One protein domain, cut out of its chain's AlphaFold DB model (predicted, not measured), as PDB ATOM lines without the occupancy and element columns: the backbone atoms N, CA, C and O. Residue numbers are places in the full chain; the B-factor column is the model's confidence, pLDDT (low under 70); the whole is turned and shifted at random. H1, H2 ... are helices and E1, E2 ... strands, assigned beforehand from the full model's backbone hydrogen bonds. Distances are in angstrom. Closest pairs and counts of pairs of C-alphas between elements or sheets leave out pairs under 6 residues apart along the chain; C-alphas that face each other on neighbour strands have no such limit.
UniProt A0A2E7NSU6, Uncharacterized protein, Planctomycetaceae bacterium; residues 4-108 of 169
ATOM      1  N   MET A   4       9.351 -46.229  28.344       87.25
ATOM      2  CA  MET A   4      10.149 -46.723  29.472       87.25
ATOM      3  C   MET A   4      10.808 -45.571  30.251       87.25
ATOM      4  O   MET A   4      11.356 -44.641  29.651       87.25
ATOM      5  N   ILE A   5      10.812 -45.651  31.586       88.38
ATOM      6  CA  ILE A   5      11.429 -44.650  32.472       88.38
ATOM      7  C   ILE A   5      12.825 -45.110  32.909       88.38
ATOM      8  O   ILE A   5      12.982 -46.067  33.668       88.38
ATOM      9  N   GLU A   6      13.856 -44.388  32.472       79.50
ATOM     10  CA  GLU A   6      15.251 -44.612  32.873       79.50
ATOM     11  C   GLU A   6      15.770 -43.403  33.645       79.50
ATOM     12  O   GLU A   6      15.721 -42.288  33.133       79.50
ATOM     13  N   TYR A   7      16.258 -43.607  34.870       87.81
ATOM     14  CA  TYR A   7      16.724 -42.534  35.755       87.81
ATOM     15  C   TYR A   7      15.720 -41.366  35.855       87.81
ATOM     16  O   TYR A   7      14.672 -41.561  36.464       87.81
ATOM     17  N   ILE A   8      15.966 -40.204  35.233       91.06
ATOM     18  CA  ILE A   8      15.025 -39.071  35.216       91.06
ATOM     19  C   ILE A   8      14.617 -38.746  33.780       91.06
ATOM     20  O   ILE A   8      15.453 -38.634  32.887       91.06
ATOM     21  N   ASN A   9      13.319 -38.556  33.559       93.25
ATOM     22  CA  ASN A   9      12.728 -38.417  32.235       93.25
ATOM     23  C   ASN A   9      11.889 -37.153  32.152       93.25
ATOM     24  O   ASN A   9      11.112 -36.854  33.056       93.25
ATOM     25  N   VAL A  10      12.012 -36.445  31.034       95.06
ATOM     26  CA  VAL A  10      11.117 -35.350  30.665       95.06
ATOM     27  C   VAL A  10      10.135 -35.872  29.631       95.06
ATOM     28  O   VAL A  10      10.540 -36.332  28.563       95.06
ATOM     29  N   ILE A  11       8.853 -35.807  29.971       96.31
ATOM     30  CA  ILE A  11       7.734 -36.268  29.159       96.31
ATOM     31  C   ILE A  11       6.937 -35.059  28.687       96.31
ATOM     32  O   ILE A  11       6.610 -34.179  29.485       96.31
ATOM     33  N   VAL A  12       6.597 -35.028  27.402       96.62
ATOM     34  CA  VAL A  12       5.754 -33.982  26.812       96.62
ATOM     35  C   VAL A  12       4.722 -34.642  25.913       96.62
ATOM     36  O   VAL A  12       5.028 -35.605  25.209       96.62
ATOM     37  N   THR A  13       3.484 -34.149  25.910       95.44
ATOM     38  CA  THR A  13       2.503 -34.656  24.946       95.44
ATOM     39  C   THR A  13       2.852 -34.186  23.537       95.44
ATOM     40  O   THR A  13       3.211 -33.032  23.294       95.44
ATOM     41  N   ARG A  14       2.703 -35.084  22.568       94.69
ATOM     42  CA  ARG A  14       2.909 -34.788  21.150       94.69
ATOM     43  C   ARG A  14       2.004 -33.664  20.669       94.69
ATOM     44  O   ARG A  14       2.454 -32.790  19.941       94.69
ATOM     45  N   LYS A  15       0.755 -33.650  21.139       95.31
ATOM     46  CA  LYS A  15      -0.212 -32.587  20.851       95.31
ATOM     47  C   LYS A  15       0.337 -31.205  21.220       95.31
ATOM     48  O   LYS A  15       0.331 -30.306  20.390       95.31
ATOM     49  N   VAL A  16       0.859 -31.056  22.437       95.88
ATOM     50  CA  VAL A  16       1.457 -29.801  22.915       95.88
ATOM     51  C   VAL A  16       2.658 -29.392  22.069       95.88
ATOM     52  O   VAL A  16       2.823 -28.209  21.781       95.88
ATOM     53  N   LEU A  17       3.496 -30.351  21.670       95.62
ATOM     54  CA  LEU A  17       4.654 -30.066  20.825       95.62
ATOM     55  C   LEU A  17       4.242 -29.537  19.453       95.62
ATOM     56  O   LEU A  17       4.785 -28.525  19.028       95.62
ATOM     57  N   GLU A  18       3.264 -30.158  18.796       95.88
ATOM     58  CA  GLU A  18       2.778 -29.663  17.500       95.88
ATOM     59  C   GLU A  18       2.097 -28.293  17.609       95.88
ATOM     60  O   GLU A  18       2.212 -27.471  16.705       95.88
ATOM     61  N   GLU A  19       1.398 -28.022  18.714       95.88
ATOM     62  CA  GLU A  19       0.671 -26.762  18.907       95.88
ATOM     63  C   GLU A  19       1.571 -25.592  19.329       95.88
ATOM     64  O   GLU A  19       1.314 -24.450  18.944       95.88
ATOM     65  N   LYS A  20       2.589 -25.844  20.162       95.56
ATOM     66  CA  LYS A  20       3.333 -24.784  20.864       95.56
ATOM     67  C   LYS A  20       4.819 -24.751  20.550       95.56
ATOM     68  O   LYS A  20       5.415 -23.681  20.626       95.56
ATOM     69  N   PHE A  21       5.439 -25.891  20.252       94.00
ATOM     70  CA  PHE A  21       6.885 -25.939  20.079       94.00
ATOM     71  C   PHE A  21       7.263 -25.452  18.672       94.00
ATOM     72  O   PHE A  21       6.773 -26.004  17.684       94.00
ATOM     73  N   PRO A  22       8.148 -24.448  18.526       92.12
ATOM     74  CA  PRO A  22       8.568 -23.980  17.208       92.12
ATOM     75  C   PRO A  22       9.191 -25.110  16.376       92.12
ATOM     76  O   PRO A  22      10.194 -25.698  16.774       92.12
ATOM     77  N   GLY A  23       8.595 -25.403  15.217       92.56
ATOM     78  CA  GLY A  23       9.005 -26.516  14.350       92.56
ATOM     79  C   GLY A  23       8.439 -27.889  14.749       92.56
ATOM     80  O   GLY A  23       8.861 -28.903  14.190       92.56
ATOM     81  N   GLY A  24       7.491 -27.924  15.688       93.38
ATOM     82  CA  GLY A  24       6.741 -29.116  16.068       93.38
ATOM     83  C   GLY A  24       7.609 -30.222  16.664       93.38
ATOM     84  O   GLY A  24       8.701 -29.992  17.195       93.38
ATOM     85  N   ILE A  25       7.127 -31.458  16.554       91.19
ATOM     86  CA  ILE A  25       7.825 -32.629  17.109       91.19
ATOM     87  C   ILE A  25       9.165 -32.876  16.412       91.19
ATOM     88  O   ILE A  25      10.133 -33.246  17.072       91.19
ATOM     89  N   ALA A  26       9.243 -32.636  15.102       89.06
ATOM     90  CA  ALA A  26      10.468 -32.839  14.331       89.06
ATOM     91  C   ALA A  26      11.618 -31.959  14.849       89.06
ATOM     92  O   ALA A  26      12.744 -32.432  15.004       89.06
ATOM     93  N   ALA A  27      11.341 -30.693  15.176       89.44
ATOM     94  CA  ALA A  27      12.333 -29.822  15.801       89.44
ATOM     95  C   ALA A  27      12.619 -30.218  17.258       89.44
ATOM     96  O   ALA A  27      13.753 -30.090  17.718       89.44
ATOM     97  N   TYR A  28      11.612 -30.709  17.987       90.00
ATOM     98  CA  TYR A  28      11.778 -31.164  19.367       90.00
ATOM     99  C   TYR A  28      12.721 -32.371  19.482       90.00
ATOM    100  O   TYR A  28      13.582 -32.370  20.362       90.00
ATOM    101  N   GLU A  29      12.614 -33.352  18.583       87.75
ATOM    102  CA  GLU A  29      13.491 -34.535  18.532       87.75
ATOM    103  C   GLU A  29      14.979 -34.152  18.453       87.75
ATOM    104  O   GLU A  29      15.816 -34.787  19.088       87.75
ATOM    105  N   HIS A  30      15.295 -33.046  17.776       82.69
ATOM    106  CA  HIS A  30      16.658 -32.524  17.625       82.69
ATOM    107  C   HIS A  30      17.044 -31.482  18.691       82.69
ATOM    108  O   HIS A  30      18.103 -30.865  18.601       82.69
ATOM    109  N   SER A  31      16.178 -31.226  19.677       74.50
ATOM    110  CA  SER A  31      16.379 -30.163  20.672       74.50
ATOM    111  C   SER A  31      16.983 -30.636  21.994       74.50
ATOM    112  O   SER A  31      17.370 -29.801  22.815       74.50
ATOM    113  N   GLY A  32      17.027 -31.951  22.217       65.75
ATOM    114  CA  GLY A  32      17.601 -32.559  23.414       65.75
ATOM    115  C   GLY A  32      19.127 -32.690  23.326       65.75
ATOM    116  O   GLY A  32      19.662 -32.841  22.231       65.75
ATOM    117  N   PRO A  33      19.838 -32.670  24.469       55.47
ATOM    118  CA  PRO A  33      21.293 -32.823  24.499       55.47
ATOM    119  C   PRO A  33      21.780 -34.245  24.160       55.47
ATOM    120  O   PRO A  33      22.969 -34.429  23.926       55.47
ATOM    121  N   TYR A  34      20.890 -35.248  24.119       61.12
ATOM    122  CA  TYR A  34      21.250 -36.654  23.908       61.12
ATOM    123  C   TYR A  34      20.304 -37.374  22.942       61.12
ATOM    124  O   TYR A  34      19.114 -37.069  22.872       61.12
ATOM    125  N   LEU A  35      20.816 -38.434  22.309       65.62
ATOM    126  CA  LEU A  35      20.078 -39.403  21.484       65.62
ATOM    127  C   LEU A  35      19.146 -40.328  22.306       65.62
ATOM    128  O   LEU A  35      18.905 -41.471  21.931       65.62
ATOM    129  N   THR A  36      18.616 -39.869  23.446       81.12
ATOM    130  CA  THR A  36      17.722 -40.656  24.322       81.12
ATOM    131  C   THR A  36      16.240 -40.419  24.028       81.12
ATOM    132  O   THR A  36      15.377 -40.868  24.796       81.12
ATOM    133  N   PHE A  37      15.946 -39.700  22.939       86.75
ATOM    134  CA  PHE A  37      14.592 -39.427  22.486       86.75
ATOM    135  C   PHE A  37      13.856 -40.729  22.162       86.75
ATOM    136  O   PHE A  37      14.322 -41.581  21.404       86.75
ATOM    137  N   CYS A  38      12.669 -40.857  22.731       86.94
ATOM    138  CA  CYS A  38      11.713 -41.902  22.421       86.94
ATOM    139  C   CYS A  38      10.333 -41.254  22.289       86.94
ATOM    140  O   CYS A  38      10.028 -40.278  22.972       86.94
ATOM    141  N   SER A  39       9.488 -41.764  21.404       87.69
ATOM    142  CA  SER A  39       8.138 -41.239  21.212       87.69
ATOM    143  C   SER A  39       7.198 -42.367  20.858       87.69
ATOM    144  O   SER A  39       7.572 -43.306  20.159       87.69
ATOM    145  N   ASP A  40       5.948 -42.207  21.268       86.69
ATOM    146  CA  ASP A  40       4.848 -43.033  20.805       86.69
ATOM    147  C   ASP A  40       3.807 -42.190  20.054       86.69
ATOM    148  O   ASP A  40       4.159 -41.182  19.441       86.69
ATOM    149  N   ARG A  41       2.533 -42.607  20.045       88.69
ATOM    150  CA  ARG A  41       1.442 -41.848  19.431       88.69
ATOM    151  C   ARG A  41       1.044 -40.608  20.239       88.69
ATOM    152  O   ARG A  41       0.596 -39.638  19.628       88.69
ATOM    153  N   TYR A  42       1.211 -40.609  21.560       93.38
ATOM    154  CA  TYR A  42       0.657 -39.582  22.444       93.38
ATOM    155  C   TYR A  42       1.709 -38.701  23.114       93.38
ATOM    156  O   TYR A  42       1.485 -37.502  23.279       93.38
ATOM    157  N   ILE A  43       2.849 -39.266  23.493       95.31
ATOM    158  CA  ILE A  43       3.884 -38.630  24.303       95.31
ATOM    159  C   ILE A  43       5.274 -38.827  23.698       95.31
ATOM    160  O   ILE A  43       5.545 -39.756  22.936       95.31
ATOM    161  N   THR A  44       6.164 -37.911  24.052       94.06
ATOM    162  CA  THR A  44       7.604 -38.006  23.844       94.06
ATOM    163  C   THR A  44       8.307 -38.170  25.186       94.06
ATOM    164  O   THR A  44       7.764 -37.813  26.231       94.06
ATOM    165  N   ARG A  45       9.525 -38.701  25.150       93.25
ATOM    166  CA  ARG A  45      10.399 -38.918  26.299       93.25
ATOM    167  C   ARG A  45      11.821 -38.526  25.941       93.25
ATOM    168  O   ARG A  45      12.350 -38.997  24.938       93.25
ATOM    169  N   VAL A  46      12.463 -37.758  26.811       91.31
ATOM    170  CA  VAL A  46      13.916 -37.552  26.807       91.31
ATOM    171  C   VAL A  46      14.456 -37.966  28.173       91.31
ATOM    172  O   VAL A  46      13.949 -37.507  29.197       91.31
ATOM    173  N   GLY A  47      15.441 -38.865  28.184       89.06
ATOM    174  CA  GLY A  47      16.059 -39.383  29.408       89.06
ATOM    175  C   GLY A  47      17.341 -38.638  29.762       89.06
ATOM    176  O   GLY A  47      18.110 -38.262  28.874       89.06
ATOM    177  N   PHE A  48      17.577 -38.458  31.059       87.06
ATOM    178  CA  PHE A  48      18.711 -37.733  31.626       87.06
ATOM    179  C   PHE A  48      19.366 -38.557  32.732       87.06
ATOM    180  O   PHE A  48      18.675 -39.240  33.480       87.06
ATOM    181  N   MET A  49      20.687 -38.434  32.887       83.19
ATOM    182  CA  MET A  49      21.449 -39.071  33.976       83.19
ATOM    183  C   MET A  49      21.501 -38.236  35.264       83.19
ATOM    184  O   MET A  49      22.134 -38.643  36.233       83.19
ATOM    185  N   GLY A  50      20.892 -37.047  35.283       82.56
ATOM    186  CA  GLY A  50      21.031 -36.109  36.391       82.56
ATOM    187  C   GLY A  50      20.003 -34.976  36.365       82.56
ATOM    188  O   GLY A  50      19.529 -34.593  35.292       82.56
ATOM    189  N   PRO A  51      19.684 -34.383  37.528       84.38
ATOM    190  CA  PRO A  51      18.702 -33.305  37.631       84.38
ATOM    191  C   PRO A  51      19.161 -31.989  36.979       84.38
ATOM    192  O   PRO A  51      18.318 -31.169  36.624       84.38
ATOM    193  N   GLN A  52      20.470 -31.774  36.785       81.81
ATOM    194  CA  GLN A  52      21.000 -30.582  36.105       81.81
ATOM    195  C   GLN A  52      20.500 -30.505  34.658       81.81
ATOM    196  O   GLN A  52      19.928 -29.485  34.265       81.81
ATOM    197  N   GLY A  53      20.636 -31.606  33.911       84.75
ATOM    198  CA  GLY A  53      20.229 -31.660  32.508       84.75
ATOM    199  C   GLY A  53      18.720 -31.491  32.360       84.75
ATOM    200  O   GLY A  53      18.255 -30.754  31.495       84.75
ATOM    201  N   VAL A  54      17.958 -32.082  33.286       90.31
ATOM    202  CA  VAL A  54      16.501 -31.914  33.376       90.31
ATOM    203  C   VAL A  54      16.137 -30.452  33.611       90.31
ATOM    204  O   VAL A  54      15.293 -29.914  32.901       90.31
ATOM    205  N   HIS A  55      16.777 -29.792  34.583       89.88
ATOM    206  CA  HIS A  55      16.499 -28.392  34.894       89.88
ATOM    207  C   HIS A  55      16.764 -27.487  33.691       89.88
ATOM    208  O   HIS A  55      15.904 -26.688  33.324       89.88
ATOM    209  N   TRP A  56      17.933 -27.632  33.062       89.25
ATOM    210  CA  TRP A  56      18.289 -26.859  31.876       89.25
ATOM    211  C   TRP A  56      17.286 -27.093  30.743       89.25
ATOM    212  O   TRP A  56      16.740 -26.136  30.198       89.25
ATOM    213  N   PHE A  57      16.965 -28.356  30.454       90.94
ATOM    214  CA  PHE A  57      16.058 -28.701  29.368       90.94
ATOM    215  C   PHE A  57      14.641 -28.178  29.612       90.94
ATOM    216  O   PHE A  57      14.069 -27.545  28.730       90.94
ATOM    217  N   VAL A  58      14.091 -28.339  30.821       93.75
ATOM    218  CA  VAL A  58      12.777 -27.780  31.182       93.75
ATOM    219  C   VAL A  58      12.758 -26.262  30.990       93.75
ATOM    220  O   VAL A  58      11.822 -25.750  30.382       93.75
ATOM    221  N   ARG A  59      13.808 -25.537  31.403       93.06
ATOM    222  CA  ARG A  59      13.914 -24.086  31.161       93.06
ATOM    223  C   ARG A  59      13.943 -23.736  29.676       93.06
ATOM    224  O   ARG A  59      13.331 -22.749  29.271       93.06
ATOM    225  N   THR A  60      14.609 -24.544  28.857       91.19
ATOM    226  CA  THR A  60      14.607 -24.393  27.395       91.19
ATOM    227  C   THR A  60      13.231 -24.646  26.781       91.19
ATOM    228  O   THR A  60      12.880 -24.013  25.789       91.19
ATOM    229  N   LEU A  61      12.435 -25.560  27.336       93.88
ATOM    230  CA  LEU A  61      11.059 -25.787  26.886       93.88
ATOM    231  C   LEU A  61      10.136 -24.638  27.310       93.88
ATOM    232  O   LEU A  61       9.321 -24.178  26.511       93.88
ATOM    233  N   GLU A  62      10.310 -24.127  28.530       95.31
ATOM    234  CA  GLU A  62       9.559 -22.973  29.029       95.31
ATOM    235  C   GLU A  62       9.827 -21.705  28.214       95.31
ATOM    236  O   GLU A  62       8.892 -20.989  27.859       95.31
ATOM    237  N   SER A  63      11.082 -21.456  27.825       93.56
ATOM    238  CA  SER A  63      11.418 -20.320  26.955       93.56
ATOM    239  C   SER A  63      10.820 -20.432  25.548       93.56
ATOM    240  O   SER A  63      10.705 -19.426  24.850       93.56
ATOM    241  N   LYS A  64      10.394 -21.636  25.145       93.19
ATOM    242  CA  LYS A  64       9.693 -21.922  23.885       93.19
ATOM    243  C   LYS A  64       8.168 -21.963  24.039       93.19
ATOM    244  O   LYS A  64       7.478 -22.331  23.095       93.19
ATOM    245  N   GLY A  65       7.637 -21.573  25.199       94.00
ATOM    246  CA  GLY A  65       6.199 -21.406  25.427       94.00
ATOM    247  C   GLY A  65       5.475 -22.625  26.006       94.00
ATOM    248  O   GLY A  65       4.254 -22.577  26.166       94.00
ATOM    249  N   LEU A  66       6.192 -23.699  26.349       96.50
ATOM    250  CA  LEU A  66       5.619 -24.801  27.122       96.50
ATOM    251  C   LEU A  66       5.554 -24.416  28.603       96.50
ATOM    252  O   LEU A  66       6.296 -23.559  29.072       96.50
ATOM    253  N   ARG A  67       4.670 -25.054  29.367       96.75
ATOM    254  CA  ARG A  67       4.550 -24.814  30.809       96.75
ATOM    255  C   ARG A  67       4.754 -26.085  31.607       96.75
ATOM    256  O   ARG A  67       4.049 -27.070  31.410       96.75
ATOM    257  N   TYR A  68       5.699 -26.055  32.544       95.62
ATOM    258  CA  TYR A  68       5.939 -27.218  33.382       95.62
ATOM    259  C   TYR A  68       4.838 -27.401  34.430       95.62
ATOM    260  O   TYR A  68       4.080 -28.367  34.361       95.62
ATOM    261  N   ILE A  69       4.716 -26.458  35.366       95.38
ATOM    262  CA  ILE A  69       3.785 -26.561  36.493       95.38
ATOM    263  C   ILE A  69       2.736 -25.455  36.419       95.38
ATOM    264  O   ILE A  69       3.068 -24.272  36.326       95.38
ATOM    265  N   ARG A  70       1.464 -25.830  36.579       93.44
ATOM    266  CA  ARG A  70       0.351 -24.905  36.807       93.44
ATOM    267  C   ARG A  70      -0.512 -25.410  37.950       93.44
ATOM    268  O   ARG A  70      -0.907 -26.569  37.973       93.44
ATOM    269  N   CYS A  71      -0.797 -24.536  38.915       93.81
ATOM    270  CA  CYS A  71      -1.595 -24.883  40.099       93.81
ATOM    271  C   CYS A  71      -1.071 -26.135  40.840       93.81
ATOM    272  O   CYS A  71      -1.858 -26.938  41.336       93.81
ATOM    273  N   GLY A  72       0.257 -26.310  40.894       93.38
ATOM    274  CA  GLY A  72       0.908 -27.438  41.572       93.38
ATOM    275  C   GLY A  72       0.854 -28.775  40.823       93.38
ATOM    276  O   GLY A  72       1.160 -29.800  41.421       93.38
ATOM    277  N   ARG A  73       0.465 -28.781  39.541       95.38
ATOM    278  CA  ARG A  73       0.357 -29.982  38.698       95.38
ATOM    279  C   ARG A  73       1.126 -29.817  37.397       95.38
ATOM    280  O   ARG A  73       1.305 -28.688  36.936       95.38
ATOM    281  N   SER A  74       1.536 -30.931  36.798       96.19
ATOM    282  CA  SER A  74       2.090 -30.952  35.442       96.19
ATOM    283  C   SER A  74       1.063 -30.449  34.426       96.19
ATOM    284  O   SER A  74      -0.054 -30.960  34.378       96.19
ATOM    285  N   GLU A  75       1.440 -29.466  33.605       95.38
ATOM    286  CA  GLU A  75       0.585 -28.937  32.531       95.38
ATOM    287  C   GLU A  75       1.012 -29.486  31.166       95.38
ATOM    288  O   GLU A  75       0.420 -30.448  30.687       95.38
ATOM    289  N   ASP A  76       2.052 -28.915  30.560       96.94
ATOM    290  CA  ASP A  76       2.572 -29.334  29.253       96.94
ATOM    291  C   ASP A  76       3.714 -30.353  29.390       96.94
ATOM    292  O   ASP A  76       3.932 -31.174  28.497       96.94
ATOM    293  N   ILE A  77       4.449 -30.290  30.504       97.50
ATOM    294  CA  ILE A  77       5.649 -31.086  30.771       97.50
ATOM    295  C   ILE A  77       5.439 -31.897  32.057       97.50
ATOM    296  O   ILE A  77       4.902 -31.397  33.048       97.50
ATOM    297  N   ALA A  78       5.908 -33.140  32.071       97.62
ATOM    298  CA  ALA A  78       6.035 -33.943  33.281       97.62
ATOM    299  C   ALA A  78       7.478 -34.417  33.450       97.62
ATOM    300  O   ALA A  78       8.097 -34.896  32.503       97.62
ATOM    301  N   VAL A  79       8.012 -34.290  34.665       96.44
ATOM    302  CA  VAL A  79       9.311 -34.864  35.031       96.44
ATOM    303  C   VAL A  79       9.053 -36.106  35.869       96.44
ATOM    304  O   VAL A  79       8.438 -36.008  36.936       96.44
ATOM    305  N   VAL A  80       9.513 -37.253  35.375       95.88
ATOM    306  CA  VAL A  80       9.279 -38.576  35.958       95.88
ATOM    307  C   VAL A  80      10.612 -39.220  36.315       95.88
ATOM    308  O   VAL A  80      11.459 -39.447  35.452       95.88
ATOM    309  N   ASP A  81      10.780 -39.523  37.594       92.75
ATOM    310  CA  ASP A  81      11.903 -40.281  38.128       92.75
ATOM    311  C   ASP A  81      11.566 -41.781  38.173       92.75
ATOM    312  O   ASP A  81      10.423 -42.163  38.432       92.75
ATOM    313  N   ARG A  82      12.550 -42.646  37.919       90.12
ATOM    314  CA  ARG A  82      12.371 -44.106  37.917       90.12
ATOM    315  C   ARG A  82      11.956 -44.658  39.280       90.12
ATOM    316  O   ARG A  82      11.191 -45.613  39.323       90.12
ATOM    317  N   LEU A  83      12.480 -44.100  40.367       87.38
ATOM    318  CA  LEU A  83      12.236 -44.563  41.733       87.38
ATOM    319  C   LEU A  83      11.021 -43.877  42.354       87.38
ATOM    320  O   LEU A  83      10.246 -44.518  43.059       87.38
ATOM    321  N   PHE A  84      10.862 -42.577  42.103       87.88
ATOM    322  CA  PHE A  84       9.848 -41.760  42.777       87.88
ATOM    323  C   PHE A  84       8.616 -41.463  41.915       87.88
ATOM    324  O   PHE A  84       7.631 -40.928  42.421       87.88
ATOM    325  N   GLY A  85       8.640 -41.817  40.629       90.88
ATOM    326  CA  GLY A  85       7.564 -41.510  39.695       90.88
ATOM    327  C   GLY A  85       7.496 -40.014  39.348       90.88
ATOM    328  O   GLY A  85       8.521 -39.323  39.340       90.88
ATOM    329  N   PRO A  86       6.307 -39.489  38.999       94.00
ATOM    330  CA  PRO A  86       6.130 -38.077  38.679       94.00
ATOM    331  C   PRO A  86       6.502 -37.168  39.858       94.00
ATOM    332  O   PRO A  86       6.002 -37.329  40.967       94.00
ATOM    333  N   SER A  87       7.343 -36.168  39.606       94.25
ATOM    334  CA  SER A  87       7.785 -35.214  40.640       94.25
ATOM    335  C   SER A  87       6.695 -34.238  41.107       94.25
ATOM    336  O   SER A  87       6.822 -33.637  42.172       94.25
ATOM    337  N   VAL A  88       5.618 -34.098  40.331       94.00
ATOM    338  CA  VAL A  88       4.368 -33.424  40.709       94.00
ATOM    339  C   VAL A  88       3.177 -34.235  40.179       94.00
ATOM    340  O   VAL A  88       3.346 -34.992  39.219       94.00
ATOM    341  N   PRO A  89       1.965 -34.085  40.751       95.69
ATOM    342  CA  PRO A  89       0.776 -34.745  40.222       95.69
ATOM    343  C   PRO A  89       0.558 -34.429  38.737       95.69
ATOM    344  O   PRO A  89       0.655 -33.274  38.314       95.69
ATOM    345  N   CYS A  90       0.243 -35.463  37.961       96.38
ATOM    346  CA  CYS A  90       0.037 -35.380  36.523       96.38
ATOM    347  C   CYS A  90      -1.236 -36.143  36.151       96.38
ATOM    348  O   CYS A  90      -1.309 -37.351  36.353       96.38
ATOM    349  N   ASP A  91      -2.232 -35.435  35.619       96.06
ATOM    350  CA  ASP A  91      -3.561 -36.007  35.362       96.06
ATOM    351  C   ASP A  91      -3.655 -36.693  33.982       96.06
ATOM    352  O   ASP A  91      -4.602 -37.427  33.709       96.06
ATOM    353  N   TRP A  92      -2.674 -36.465  33.103       96.25
ATOM    354  CA  TRP A  92      -2.636 -36.997  31.734       96.25
ATOM    355  C   TRP A  92      -1.644 -38.155  31.545       96.25
ATOM    356  O   TRP A  92      -1.590 -38.741  30.460       96.25
ATOM    357  N   LEU A  93      -0.907 -38.534  32.595       96.31
ATOM    358  CA  LEU A  93      -0.067 -39.731  32.618       96.31
ATOM    359  C   LEU A  93      -0.656 -40.817  33.510       96.31
ATOM    360  O   LEU A  93      -1.194 -40.551  34.581       96.31
ATOM    361  N   LYS A  94      -0.453 -42.063  33.093       94.88
ATOM    362  CA  LYS A  94      -0.563 -43.243  33.947       94.88
ATOM    363  C   LYS A  94       0.783 -43.947  34.016       94.88
ATOM    364  O   LYS A  94       1.476 -44.057  33.004       94.88
ATOM    365  N   SER A  95       1.129 -44.426  35.202       93.25
ATOM    366  CA  SER A  95       2.339 -45.211  35.442       93.25
ATOM    367  C   SER A  95       2.002 -46.696  35.499       93.25
ATOM    368  O   SER A  95       0.907 -47.073  35.921       93.25
ATOM    369  N   GLY A  96       2.952 -47.530  35.106       90.88
ATOM    370  CA  GLY A  96       2.886 -48.976  35.264       90.88
ATOM    371  C   GLY A  96       4.275 -49.560  35.466       90.88
ATOM    372  O   GLY A  96       5.274 -48.846  35.373       90.88
ATOM    373  N   ASP A  97       4.315 -50.852  35.760       90.50
ATOM    374  CA  ASP A  97       5.544 -51.618  35.927       90.50
ATOM    375  C   ASP A  97       5.415 -52.899  35.105       90.50
ATOM    376  O   ASP A  97       4.391 -53.589  35.181       90.50
ATOM    377  N   ASP A  98       6.405 -53.158  34.261       89.62
ATOM    378  CA  ASP A  98       6.487 -54.355  33.443       89.62
ATOM    379  C   ASP A  98       7.489 -55.346  34.058       89.62
ATOM    380  O   ASP A  98       8.586 -54.934  34.434       89.62
ATOM    381  N   PRO A  99       7.158 -56.646  34.162       86.69
ATOM    382  CA  PRO A  99       8.042 -57.628  34.789       86.69
ATOM    383  C   PRO A  99       9.437 -57.725  34.161       86.69
ATOM    384  O   PRO A  99      10.397 -58.018  34.876       86.69
ATOM    385  N   ASP A 100       9.543 -57.497  32.850       85.81
ATOM    386  CA  ASP A 100      10.789 -57.640  32.101       85.81
ATOM    387  C   ASP A 100      11.502 -56.288  31.937       85.81
ATOM    388  O   ASP A 100      12.731 -56.209  31.998       85.81
ATOM    389  N   ASP A 101      10.733 -55.213  31.754       83.19
ATOM    390  CA  ASP A 101      11.237 -53.891  31.366       83.19
ATOM    391  C   ASP A 101      11.258 -52.850  32.505       83.19
ATOM    392  O   ASP A 101      11.981 -51.844  32.451       83.19
ATOM    393  N   GLY A 102      10.520 -53.104  33.582       87.44
ATOM    394  CA  GLY A 102      10.389 -52.226  34.737       87.44
ATOM    395  C   GLY A 102       9.404 -51.066  34.521       87.44
ATOM    396  O   GLY A 102       8.470 -51.167  33.718       87.44
ATOM    397  N   PRO A 103       9.584 -49.931  35.225       91.56
ATOM    398  CA  PRO A 103       8.617 -48.846  35.226       91.56
ATOM    399  C   PRO A 103       8.513 -48.132  33.877       91.56
ATOM    400  O   PRO A 103       9.507 -47.765  33.236       91.56
ATOM    401  N   PHE A 104       7.275 -47.846  33.496       93.19
ATOM    402  CA  PHE A 104       6.918 -47.095  32.303       93.19
ATOM    403  C   PHE A 104       5.840 -46.055  32.611       93.19
ATOM    404  O   PHE A 104       5.123 -46.135  33.612       93.19
ATOM    405  N   VAL A 105       5.682 -45.091  31.705       94.81
ATOM    406  CA  VAL A 105       4.531 -44.181  31.700       94.81
ATOM    407  C   VAL A 105       3.849 -44.179  30.346       94.81
ATOM    408  O   VAL A 105       4.483 -44.353  29.311       94.81
ATOM    409  N   ALA A 106       2.546 -43.950  30.345       95.00
ATOM    410  CA  ALA A 106       1.752 -43.808  29.138       95.00
ATOM    411  C   ALA A 106       0.805 -42.621  29.275       95.00
ATOM    412  O   ALA A 106       0.445 -42.225  30.385       95.00
ATOM    413  N   HIS A 107       0.343 -42.088  28.147       96.25
ATOM    414  CA  HIS A 107      -0.819 -41.209  28.172       96.25
ATOM    415  C   HIS A 107      -2.041 -41.981  28.687       96.25
ATOM    416  O   HIS A 107      -2.176 -43.179  28.427       96.25
ATOM    417  N   ILE A 108      -2.957 -41.320  29.397       95.50
ATOM    418  CA  ILE A 108      -4.160 -41.983  29.935       95.50
ATOM    419  C   ILE A 108      -4.987 -42.687  28.843       95.50
ATOM    420  O   ILE A 108      -5.509 -43.777  29.083       95.50
TER     421      ILE A 108
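What this domain is: This is residues 4 to 108 of the 169 residues of an uncharacterized protein of Planctomycetaceae bacterium (UniProt A0A2E7NSU6). A small sheet of three strands, E2 E1 E3, makes the core, with H3 over one face and the hairpin E4 and E5 partly face to face with the other, a loose sandwich; H1 and H2 make a corner at one end. The printed part has 105 residues, with named elements in the order E1 H1 H2 E2 H3 E3 E4 E5, mixed helices and strands. Both sheets are antiparallel. The whole is compact, with a radius of gyration of the C-alphas of 12.6 A and spans of 38 by 32 by 28 A.

Where its parts are: E1, residues 8 to 13, begins at C-alpha 8 (15.025, -39.071, 35.216) and is 16.8 A long. H1 is residues 14 to 20 and H2 residues 24 to 29. E2, residues 43 to 48, is 16.6 A long, H3, residues 51 to 62, 16.3 A. E3 is residues 77 to 81. E4 is residues 93 to 98, and E5, residues 102 to 107, ends at C-alpha 107 (-0.819, -41.209, 28.172).

How they stand to each other: Inner strand E1 is antiparallel to E2, with N 10 and O 46 at 2.9 A, and to E3, with N 9 and O 80 at 2.8 A. H3 runs along the strands over E1, at a height over the sheet of 9.3 A; the closest C-alphas, of Val 10 and Val 54, are 6.9 A apart. E2, H3 and E3 form a split strand-helix-strand unit, two strands running the same way with E1 between them, its crossover right-handed. H1 and H2 only graze the sheet; they touch at a steep tilt of 64 degrees, opposite ways, closest at C-alphas 18 and 24, 4.2 A. In the hairpin E4 and E5, N 96 and O 104 are 3.0 A apart; the closest C-alphas of E2 and E5, of Ile 43 and His 107, are 6.6 A apart. In H1, H2 and H3 every O i to N i+4 pair is within hydrogen-bond range.

The domain as a whole: The C-alphas farthest apart, of Ser 63 and Pro 99, are 38.3 A apart. The printed part has no cut. The links H2 to E2, H3 to E3 and E3 to E4 are long. Residues 32 to 35 have pLDDT under 70.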